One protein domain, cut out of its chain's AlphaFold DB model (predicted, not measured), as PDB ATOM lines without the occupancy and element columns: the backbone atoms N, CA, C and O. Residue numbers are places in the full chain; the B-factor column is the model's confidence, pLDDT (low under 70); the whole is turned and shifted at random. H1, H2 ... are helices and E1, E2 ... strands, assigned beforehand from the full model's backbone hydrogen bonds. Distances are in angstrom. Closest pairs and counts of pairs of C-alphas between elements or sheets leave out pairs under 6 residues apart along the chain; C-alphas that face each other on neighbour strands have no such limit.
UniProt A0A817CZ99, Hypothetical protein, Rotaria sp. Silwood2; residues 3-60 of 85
ATOM      1  N   ILE A   3      -6.342  42.958  10.107       69.44
ATOM      2  CA  ILE A   3      -6.511  41.639  10.713       69.44
ATOM      3  C   ILE A   3      -6.702  41.855  12.201       69.44
ATOM      4  O   ILE A   3      -5.833  42.435  12.867       69.44
ATOM      5  N   ASP A   4      -7.841  41.390  12.690       71.69
ATOM      6  CA  ASP A   4      -8.128  41.363  14.111       71.69
ATOM      7  C   ASP A   4      -7.530  40.096  14.711       71.69
ATOM      8  O   ASP A   4      -7.437  39.054  14.062       71.69
ATOM      9  N   ILE A   5      -7.064  40.205  15.948       76.69
ATOM     10  CA  ILE A   5      -6.449  39.092  16.660       76.69
ATOM     11  C   ILE A   5      -7.244  38.883  17.933       76.69
ATOM     12  O   ILE A   5      -7.395  39.809  18.735       76.69
ATOM     13  N   GLN A   6      -7.726  37.664  18.131       79.38
ATOM     14  CA  GLN A   6      -8.523  37.295  19.285       79.38
ATOM     15  C   GLN A   6      -7.808  36.214  20.088       79.38
ATOM     16  O   GLN A   6      -7.297  35.244  19.540       79.38
ATOM     17  N   VAL A   7      -7.780  36.364  21.411       80.75
ATOM     18  CA  VAL A   7      -7.332  35.294  22.311       80.75
ATOM     19  C   VAL A   7      -8.500  34.345  22.543       80.75
ATOM     20  O   VAL A   7      -9.527  34.778  23.068       80.75
ATOM     21  N   THR A   8      -8.349  33.065  22.206       83.94
ATOM     22  CA  THR A   8      -9.404  32.056  22.414       83.94
ATOM     23  C   THR A   8      -9.100  31.098  23.557       83.94
ATOM     24  O   THR A   8     -10.022  30.646  24.235       83.94
ATOM     25  N   MET A   9      -7.825  30.837  23.859       86.69
ATOM     26  CA  MET A   9      -7.443  29.982  24.990       86.69
ATOM     27  C   MET A   9      -6.253  30.546  25.761       86.69
ATOM     28  O   MET A   9      -5.428  31.285  25.231       86.69
ATOM     29  N   LYS A  10      -6.137  30.158  27.033       88.38
ATOM     30  CA  LYS A  10      -4.957  30.416  27.865       88.38
ATOM     31  C   LYS A  10      -4.538  29.124  28.548       88.38
ATOM     32  O   LYS A  10      -5.389  28.381  29.033       88.38
ATOM     33  N   ARG A  11      -3.236  28.862  28.606       87.94
ATOM     34  CA  ARG A  11      -2.662  27.720  29.326       87.94
ATOM     35  C   ARG A  11      -1.540  28.173  30.244       87.94
ATOM     36  O   ARG A  11      -0.866  29.162  29.970       87.94
ATOM     37  N   HIS A  12      -1.336  27.418  31.313       87.81
ATOM     38  CA  HIS A  12      -0.224  27.606  32.235       87.81
ATOM     39  C   HIS A  12       0.735  26.430  32.064       87.81
ATOM     40  O   HIS A  12       0.322  25.276  32.157       87.81
ATOM     41  N   ILE A  13       1.997  26.722  31.759       87.06
ATOM     42  CA  ILE A  13       3.075  25.739  31.643       87.06
ATOM     43  C   ILE A  13       4.139  26.115  32.674       87.06
ATOM     44  O   ILE A  13       4.920  27.046  32.460       87.06
ATOM     45  N   GLY A  14       4.151  25.399  33.801       87.19
ATOM     46  CA  GLY A  14       4.946  25.777  34.974       87.19
ATOM     47  C   GLY A  14       4.549  27.173  35.457       87.19
ATOM     48  O   GLY A  14       3.362  27.464  35.585       87.19
ATOM     49  N   ASP A  15       5.534  28.057  35.613       87.25
ATOM     50  CA  ASP A  15       5.321  29.450  36.035       87.25
ATOM     51  C   ASP A  15       5.003  30.410  34.869       87.25
ATOM     52  O   ASP A  15       5.010  31.630  35.034       87.25
ATOM     53  N   ARG A  16       4.770  29.893  33.653       81.44
ATOM     54  CA  ARG A  16       4.522  30.711  32.453       81.44
ATOM     55  C   ARG A  16       3.075  30.594  31.990       81.44
ATOM     56  O   ARG A  16       2.560  29.490  31.831       81.44
ATOM     57  N   THR A  17       2.453  31.727  31.674       86.38
ATOM     58  CA  THR A  17       1.162  31.773  30.974       86.38
ATOM     59  C   THR A  17       1.392  31.930  29.472       86.38
ATOM     60  O   THR A  17       2.108  32.830  29.033       86.38
ATOM     61  N   GLU A  18       0.762  31.072  28.679       88.69
ATOM     62  CA  GLU A  18       0.695  31.177  27.222       88.69
ATOM     63  C   GLU A  18      -0.757  31.386  26.782       88.69
ATOM     64  O   GLU A  18      -1.691  30.889  27.414       88.69
ATOM     65  N   GLN A  19      -0.953  32.126  25.698       87.56
ATOM     66  CA  GLN A  19      -2.261  32.442  25.135       87.56
ATOM     67  C   GLN A  19      -2.318  31.954  23.698       87.56
ATOM     68  O   GLN A  19      -1.406  32.227  22.924       87.56
ATOM     69  N   TYR A  20      -3.371  31.228  23.349       86.44
ATOM     70  CA  TYR A  20      -3.640  30.857  21.973       86.44
ATOM     71  C   TYR A  20      -4.396  31.994  21.310       86.44
ATOM     72  O   TYR A  20      -5.437  32.434  21.815       86.44
ATOM     73  N   VAL A  21      -3.839  32.480  20.211       86.06
ATOM     74  CA  VAL A  21      -4.437  33.539  19.418       86.06
ATOM     75  C   VAL A  21      -4.941  32.980  18.109       86.06
ATOM     76  O   VAL A  21      -4.264  32.189  17.459       86.06
ATOM     77  N   GLU A  22      -6.115  33.437  17.715       85.75
ATOM     78  CA  GLU A  22      -6.686  33.222  16.400       85.75
ATOM     79  C   GLU A  22      -6.708  34.553  15.658       85.75
ATOM     80  O   GLU A  22      -6.914  35.624  16.239       85.75
ATOM     81  N   TRP A  23      -6.432  34.480  14.363       81.81
ATOM     82  CA  TRP A  23      -6.385  35.632  13.479       81.81
ATOM     83  C   TRP A  23      -7.678  35.672  12.685       81.81
ATOM     84  O   TRP A  23      -8.127  34.645  12.188       81.81
ATOM     85  N   THR A  24      -8.273  36.848  12.541       77.38
ATOM     86  CA  THR A  24      -9.486  37.030  11.749       77.38
ATOM     87  C   THR A  24      -9.195  37.957  10.571       77.38
ATOM     88  O   THR A  24      -8.804  39.108  10.785       77.38
ATOM     89  N   PRO A  25      -9.411  37.504   9.322       73.94
ATOM     90  CA  PRO A  25      -9.947  36.192   8.933       73.94
ATOM     91  C   PRO A  25      -8.949  35.033   9.105       73.94
ATOM     92  O   PRO A  25      -7.760  35.173   8.808       73.94
ATOM     93  N   GLU A  26      -9.476  33.876   9.524       69.25
ATOM     94  CA  GLU A  26      -8.732  32.643   9.866       69.25
ATOM     95  C   GLU A  26      -7.878  32.106   8.715       69.25
ATOM     96  O   GLU A  26      -6.873  31.426   8.916       69.25
ATOM     97  N   ASP A  27      -8.248  32.456   7.487       68.94
ATOM     98  CA  ASP A  27      -7.520  32.049   6.298       68.94
ATOM     99  C   ASP A  27      -6.129  32.690   6.203       68.94
ATOM    100  O   ASP A  27      -5.254  32.125   5.553       68.94
ATOM    101  N   ILE A  28      -5.885  33.844   6.836       70.12
ATOM    102  CA  ILE A  28      -4.624  34.587   6.666       70.12
ATOM    103  C   ILE A  28      -3.495  34.063   7.555       70.12
ATOM    104  O   ILE A  28      -2.334  34.082   7.144       70.12
ATOM    105  N   HIS A  29      -3.792  33.593   8.760       70.06
ATOM    106  CA  HIS A  29      -2.758  33.066   9.640       70.06
ATOM    107  C   HIS A  29      -3.324  31.954  10.523       70.06
ATOM    108  O   HIS A  29      -4.363  32.159  11.152       70.06
ATOM    109  N   PRO A  30      -2.643  30.794  10.613       75.88
ATOM    110  CA  PRO A  30      -3.027  29.772  11.574       75.88
ATOM    111  C   PRO A  30      -2.880  30.319  12.996       75.88
ATOM    112  O   PRO A  30      -2.014  31.158  13.262       75.88
ATOM    113  N   GLY A  31      -3.724  29.836  13.907       83.50
ATOM    114  CA  GLY A  31      -3.630  30.217  15.309       83.50
ATOM    115  C   GLY A  31      -2.304  29.777  15.936       83.50
ATOM    116  O   GLY A  31      -1.722  28.757  15.559       83.50
ATOM    117  N   GLU A  32      -1.806  30.565  16.884       84.94
ATOM    118  CA  GLU A  32      -0.485  30.365  17.488       84.94
ATOM    119  C   GLU A  32      -0.527  30.558  19.007       84.94
ATOM    120  O   GLU A  32      -1.285  31.371  19.533       84.94
ATOM    121  N   TRP A  33       0.318  29.815  19.728       85.81
ATOM    122  CA  TRP A  33       0.556  30.028  21.154       85.81
ATOM    123  C   TRP A  33       1.611  31.110  21.368       85.81
ATOM    124  O   TRP A  33       2.784  30.911  21.057       85.81
ATOM    125  N   ILE A  34       1.219  32.225  21.976       84.62
ATOM    126  CA  ILE A  34       2.127  33.313  22.326       84.62
ATOM    127  C   ILE A  34       2.385  33.317  23.833       84.62
ATOM    128  O   ILE A  34       1.482  33.142  24.651       84.62
ATOM    129  N   LYS A  35       3.649  33.508  24.214       84.06
ATOM    130  CA  LYS A  35       4.092  33.561  25.612       84.06
ATOM    131  C   LYS A  35       3.789  34.932  26.213       84.06
ATOM    132  O   LYS A  35       4.249  35.939  25.680       84.06
ATOM    133  N   GLY A  36       3.091  34.966  27.345       72.19
ATOM    134  CA  GLY A  36       2.791  36.192  28.088       72.19
ATOM    135  C   GLY A  36       1.336  36.275  28.548       72.19
ATOM    136  O   GLY A  36       0.417  35.862  27.848       72.19
ATOM    137  N   SER A  37       1.116  36.827  29.742       65.00
ATOM    138  CA  SER A  37      -0.211  36.998  30.352       65.00
ATOM    139  C   SER A  37      -0.977  38.225  29.839       65.00
ATOM    140  O   SER A  37      -2.206  38.216  29.879       65.00
ATOM    141  N   ASP A  38      -0.281  39.229  29.291       58.12
ATOM    142  CA  ASP A  38      -0.851  40.542  28.935       58.12
ATOM    143  C   ASP A  38      -0.399  41.043  27.561       58.12
ATOM    144  O   ASP A  38       0.008  42.196  27.384       58.12
ATOM    145  N   ILE A  39      -0.463  40.185  26.545       62.75
ATOM    146  CA  ILE A  39      -0.261  40.676  25.187       62.75
ATOM    147  C   ILE A  39      -1.515  41.461  24.806       62.75
ATOM    148  O   ILE A  39      -2.544  40.894  24.448       62.75
ATOM    149  N   LYS A  40      -1.429  42.793  24.877       61.09
ATOM    150  CA  LYS A  40      -2.341  43.675  24.144       61.09
ATOM    151  C   LYS A  40      -2.088  43.441  22.660       61.09
ATOM    152  O   LYS A  40      -1.233  44.096  22.064       61.09
ATOM    153  N   LEU A  41      -2.784  42.462  22.094       66.12
ATOM    154  CA  LEU A  41      -2.711  42.159  20.675       66.12
ATOM    155  C   LEU A  41      -3.248  43.372  19.928       66.12
ATOM    156  O   LEU A  41      -4.418  43.732  20.040       66.12
ATOM    157  N   LYS A  42      -2.345  44.070  19.244       64.50
ATOM    158  CA  LYS A  42      -2.722  45.175  18.372       64.50
ATOM    159  C   LYS A  42      -3.140  44.584  17.029       64.50
ATOM    160  O   LYS A  42      -2.452  43.673  16.561       64.50
ATOM    161  N   PRO A  43      -4.200  45.108  16.395       65.50
ATOM    162  CA  PRO A  43      -4.541  44.713  15.040       65.50
ATOM    163  C   PRO A  43      -3.324  44.919  14.139       65.50
ATOM    164  O   PRO A  43      -2.661  45.963  14.187       65.50
ATOM    165  N   LYS A  44      -2.991  43.889  13.363       67.69
ATOM    166  CA  LYS A  44      -1.821  43.903  12.487       67.69
ATOM    167  C   LYS A  44      -2.280  44.250  11.080       67.69
ATOM    168  O   LYS A  44      -3.218  43.656  10.548       67.69
ATOM    169  N   HIS A  45      -1.612  45.221  10.468       70.88
ATOM    170  CA  HIS A  45      -1.784  45.463   9.046       70.88
ATOM    171  C   HIS A  45      -0.950  44.443   8.275       70.88
ATOM    172  O   HIS A  45       0.264  44.387   8.465       70.88
ATOM    173  N   VAL A  46      -1.598  43.649   7.424       69.25
ATOM    174  CA  VAL A  46      -0.906  42.725   6.518       69.25
ATOM    175  C   VAL A  46      -1.126  43.198   5.080       69.25
ATOM    176  O   VAL A  46      -2.282  43.360   4.653       69.25
ATOM    177  N   PRO A  47      -0.043  43.490   4.337       75.38
ATOM    178  CA  PRO A  47      -0.135  43.839   2.931       75.38
ATOM    179  C   PRO A  47      -0.492  42.602   2.101       75.38
ATOM    180  O   PRO A  47      -0.070  41.487   2.387       75.38
ATOM    181  N   ILE A  48      -1.250  42.810   1.024       70.19
ATOM    182  CA  ILE A  48      -1.737  41.727   0.150       70.19
ATOM    183  C   ILE A  48      -0.577  40.902  -0.441       70.19
ATOM    184  O   ILE A  48      -0.724  39.705  -0.653       70.19
ATOM    185  N   ASN A  49       0.592  41.519  -0.640       77.44
ATOM    186  CA  ASN A  49       1.785  40.869  -1.188       77.44
ATOM    187  C   ASN A  49       2.418  39.829  -0.246       77.44
ATOM    188  O   ASN A  49       3.205  39.008  -0.705       77.44
ATOM    189  N   GLU A  50       2.103  39.871   1.051       76.06
ATOM    190  CA  GLU A  50       2.558  38.875   2.032       76.06
ATOM    191  C   GLU A  50       1.622  37.655   2.100       76.06
ATOM    192  O   GLU A  50       1.958  36.655   2.732       76.06
ATOM    193  N   LEU A  51       0.461  37.710   1.436       72.31
ATOM    194  CA  LEU A  51      -0.496  36.609   1.390       72.31
ATOM    195  C   LEU A  51      -0.111  35.606   0.306       72.31
ATOM    196  O   LEU A  51       0.208  35.969  -0.828       72.31
ATOM    197  N   ASN A  52      -0.205  34.317   0.625       76.06
ATOM    198  CA  ASN A  52       0.001  33.284  -0.383       76.06
ATOM    199  C   ASN A  52      -1.217  33.166  -1.324       76.06
ATOM    200  O   ASN A  52      -2.322  33.626  -1.023       76.06
ATOM    201  N   ALA A  53      -1.035  32.502  -2.469       70.00
ATOM    202  CA  ALA A  53      -2.079  32.368  -3.488       70.00
ATOM    203  C   ALA A  53      -3.358  31.678  -2.970       70.00
ATOM    204  O   ALA A  53      -4.456  32.007  -3.413       70.00
ATOM    205  N   THR A  54      -3.243  30.745  -2.020       72.62
ATOM    206  CA  THR A  54      -4.392  30.059  -1.409       72.62
ATOM    207  C   THR A  54      -5.210  31.015  -0.547       72.62
ATOM    208  O   THR A  54      -6.433  31.030  -0.645       72.62
ATOM    209  N   GLN A  55      -4.543  31.839   0.258       73.50
ATOM    210  CA  GLN A  55      -5.171  32.845   1.116       73.50
ATOM    211  C   GLN A  55      -5.834  33.929   0.275       73.50
ATOM    212  O   GLN A  55      -6.994  34.268   0.488       73.50
ATOM    213  N   LEU A  56      -5.133  34.393  -0.761       74.00
ATOM    214  CA  LEU A  56      -5.656  35.357  -1.718       74.00
ATOM    215  C   LEU A  56      -6.922  34.837  -2.422       74.00
ATOM    216  O   LEU A  56      -7.910  35.557  -2.520       74.00
ATOM    217  N   ASN A  57      -6.916  33.576  -2.865       71.31
ATOM    218  CA  ASN A  57      -8.053  32.939  -3.538       71.31
ATOM    219  C   ASN A  57      -9.266  32.694  -2.627       71.31
ATOM    220  O   ASN A  57     -10.364  32.504  -3.140       71.31
ATOM    221  N   ARG A  58      -9.081  32.638  -1.302       70.56
ATOM    222  CA  ARG A  58     -10.191  32.537  -0.339       70.56
ATOM    223  C   ARG A  58     -10.783  33.902  -0.003       70.56
ATOM    224  O   ARG A  58     -11.990  34.013   0.170       70.56
ATOM    225  N   LEU A  59      -9.939  34.932   0.048       70.50
ATOM    226  CA  LEU A  59     -10.351  36.308   0.329       70.50
ATOM    227  C   LEU A  59     -10.997  36.999  -0.872       70.50
ATOM    228  O   LEU A  59     -11.862  37.857  -0.705       70.50
ATOM    229  N   LEU A  60     -10.565  36.653  -2.084       68.12
ATOM    230  CA  LEU A  60     -11.142  37.169  -3.315       68.12
ATOM    231  C   LEU A  60     -12.174  36.165  -3.839       68.12
ATOM    232  O   LEU A  60     -11.835  34.993  -4.002       68.12
TER     233      LEU A  60
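Overview. This is residues 3 to 60 of the 85 residues of the protein "Hypothetical protein" of Rotaria sp. Silwood2 (UniProt A0A817CZ99). A long, strongly twisted hairpin of E1 and E2, with short E3 beside E2, makes a narrow three-stranded sheet, and a long link, residues 36 to 52, runs back along its length to a short helix, H1, beyond the end where E1 begins. H1 does not pack on the sheet, which is bare of helices. The printed part has 58 residues, with three named strands and then one named helix; the sheet's order is E1, E2, E3, antiparallel, and the class is mixed, helices and strands. The whole is a loose rod, with a radius of gyration of the C-alphas of 13.4 A and spans of 42 by 18 by 15 A.

Along the chain. Find C-alpha 3 at (-6.511, 41.639, 10.713); from there E1, residues 3 to 13, runs 28.0 A and bends by 55 degrees at residue 9. E2, residues 16 to 24, comes back over 25.8 A. E3 is residues 32 to 35. H1, residues 53 to 59, ends at C-alpha 59 at (-10.351, 36.308, 0.329).

Arrangement. Look first at inner strand E2. E1 and E2 form a hairpin, antiparallel at 155 degrees, with N 6 and O 22 2.9 A apart and N 13 and O 16 2.8 A apart, within hydrogen-bond range. E2 and E3 form another hairpin, antiparallel at 144 degrees, with N 19 and O 34 at 2.8 A. The three strands make a meander, each the antiparallel neighbour of the one before. H1 is not on the sheet, and is apart from E1 and E2; every O i to N i+4 pair inside it is within hydrogen-bond range.

Size, cuts and confidence. The C-alphas farthest apart, of Asp 15 and Leu 60, are 43.3 A apart. The printed part has no cut. The link from E3 to H1 is long, 17 residues. Look for pLDDT under 70 at residues 3, 26 to 27, 37 to 44, 46 and 60.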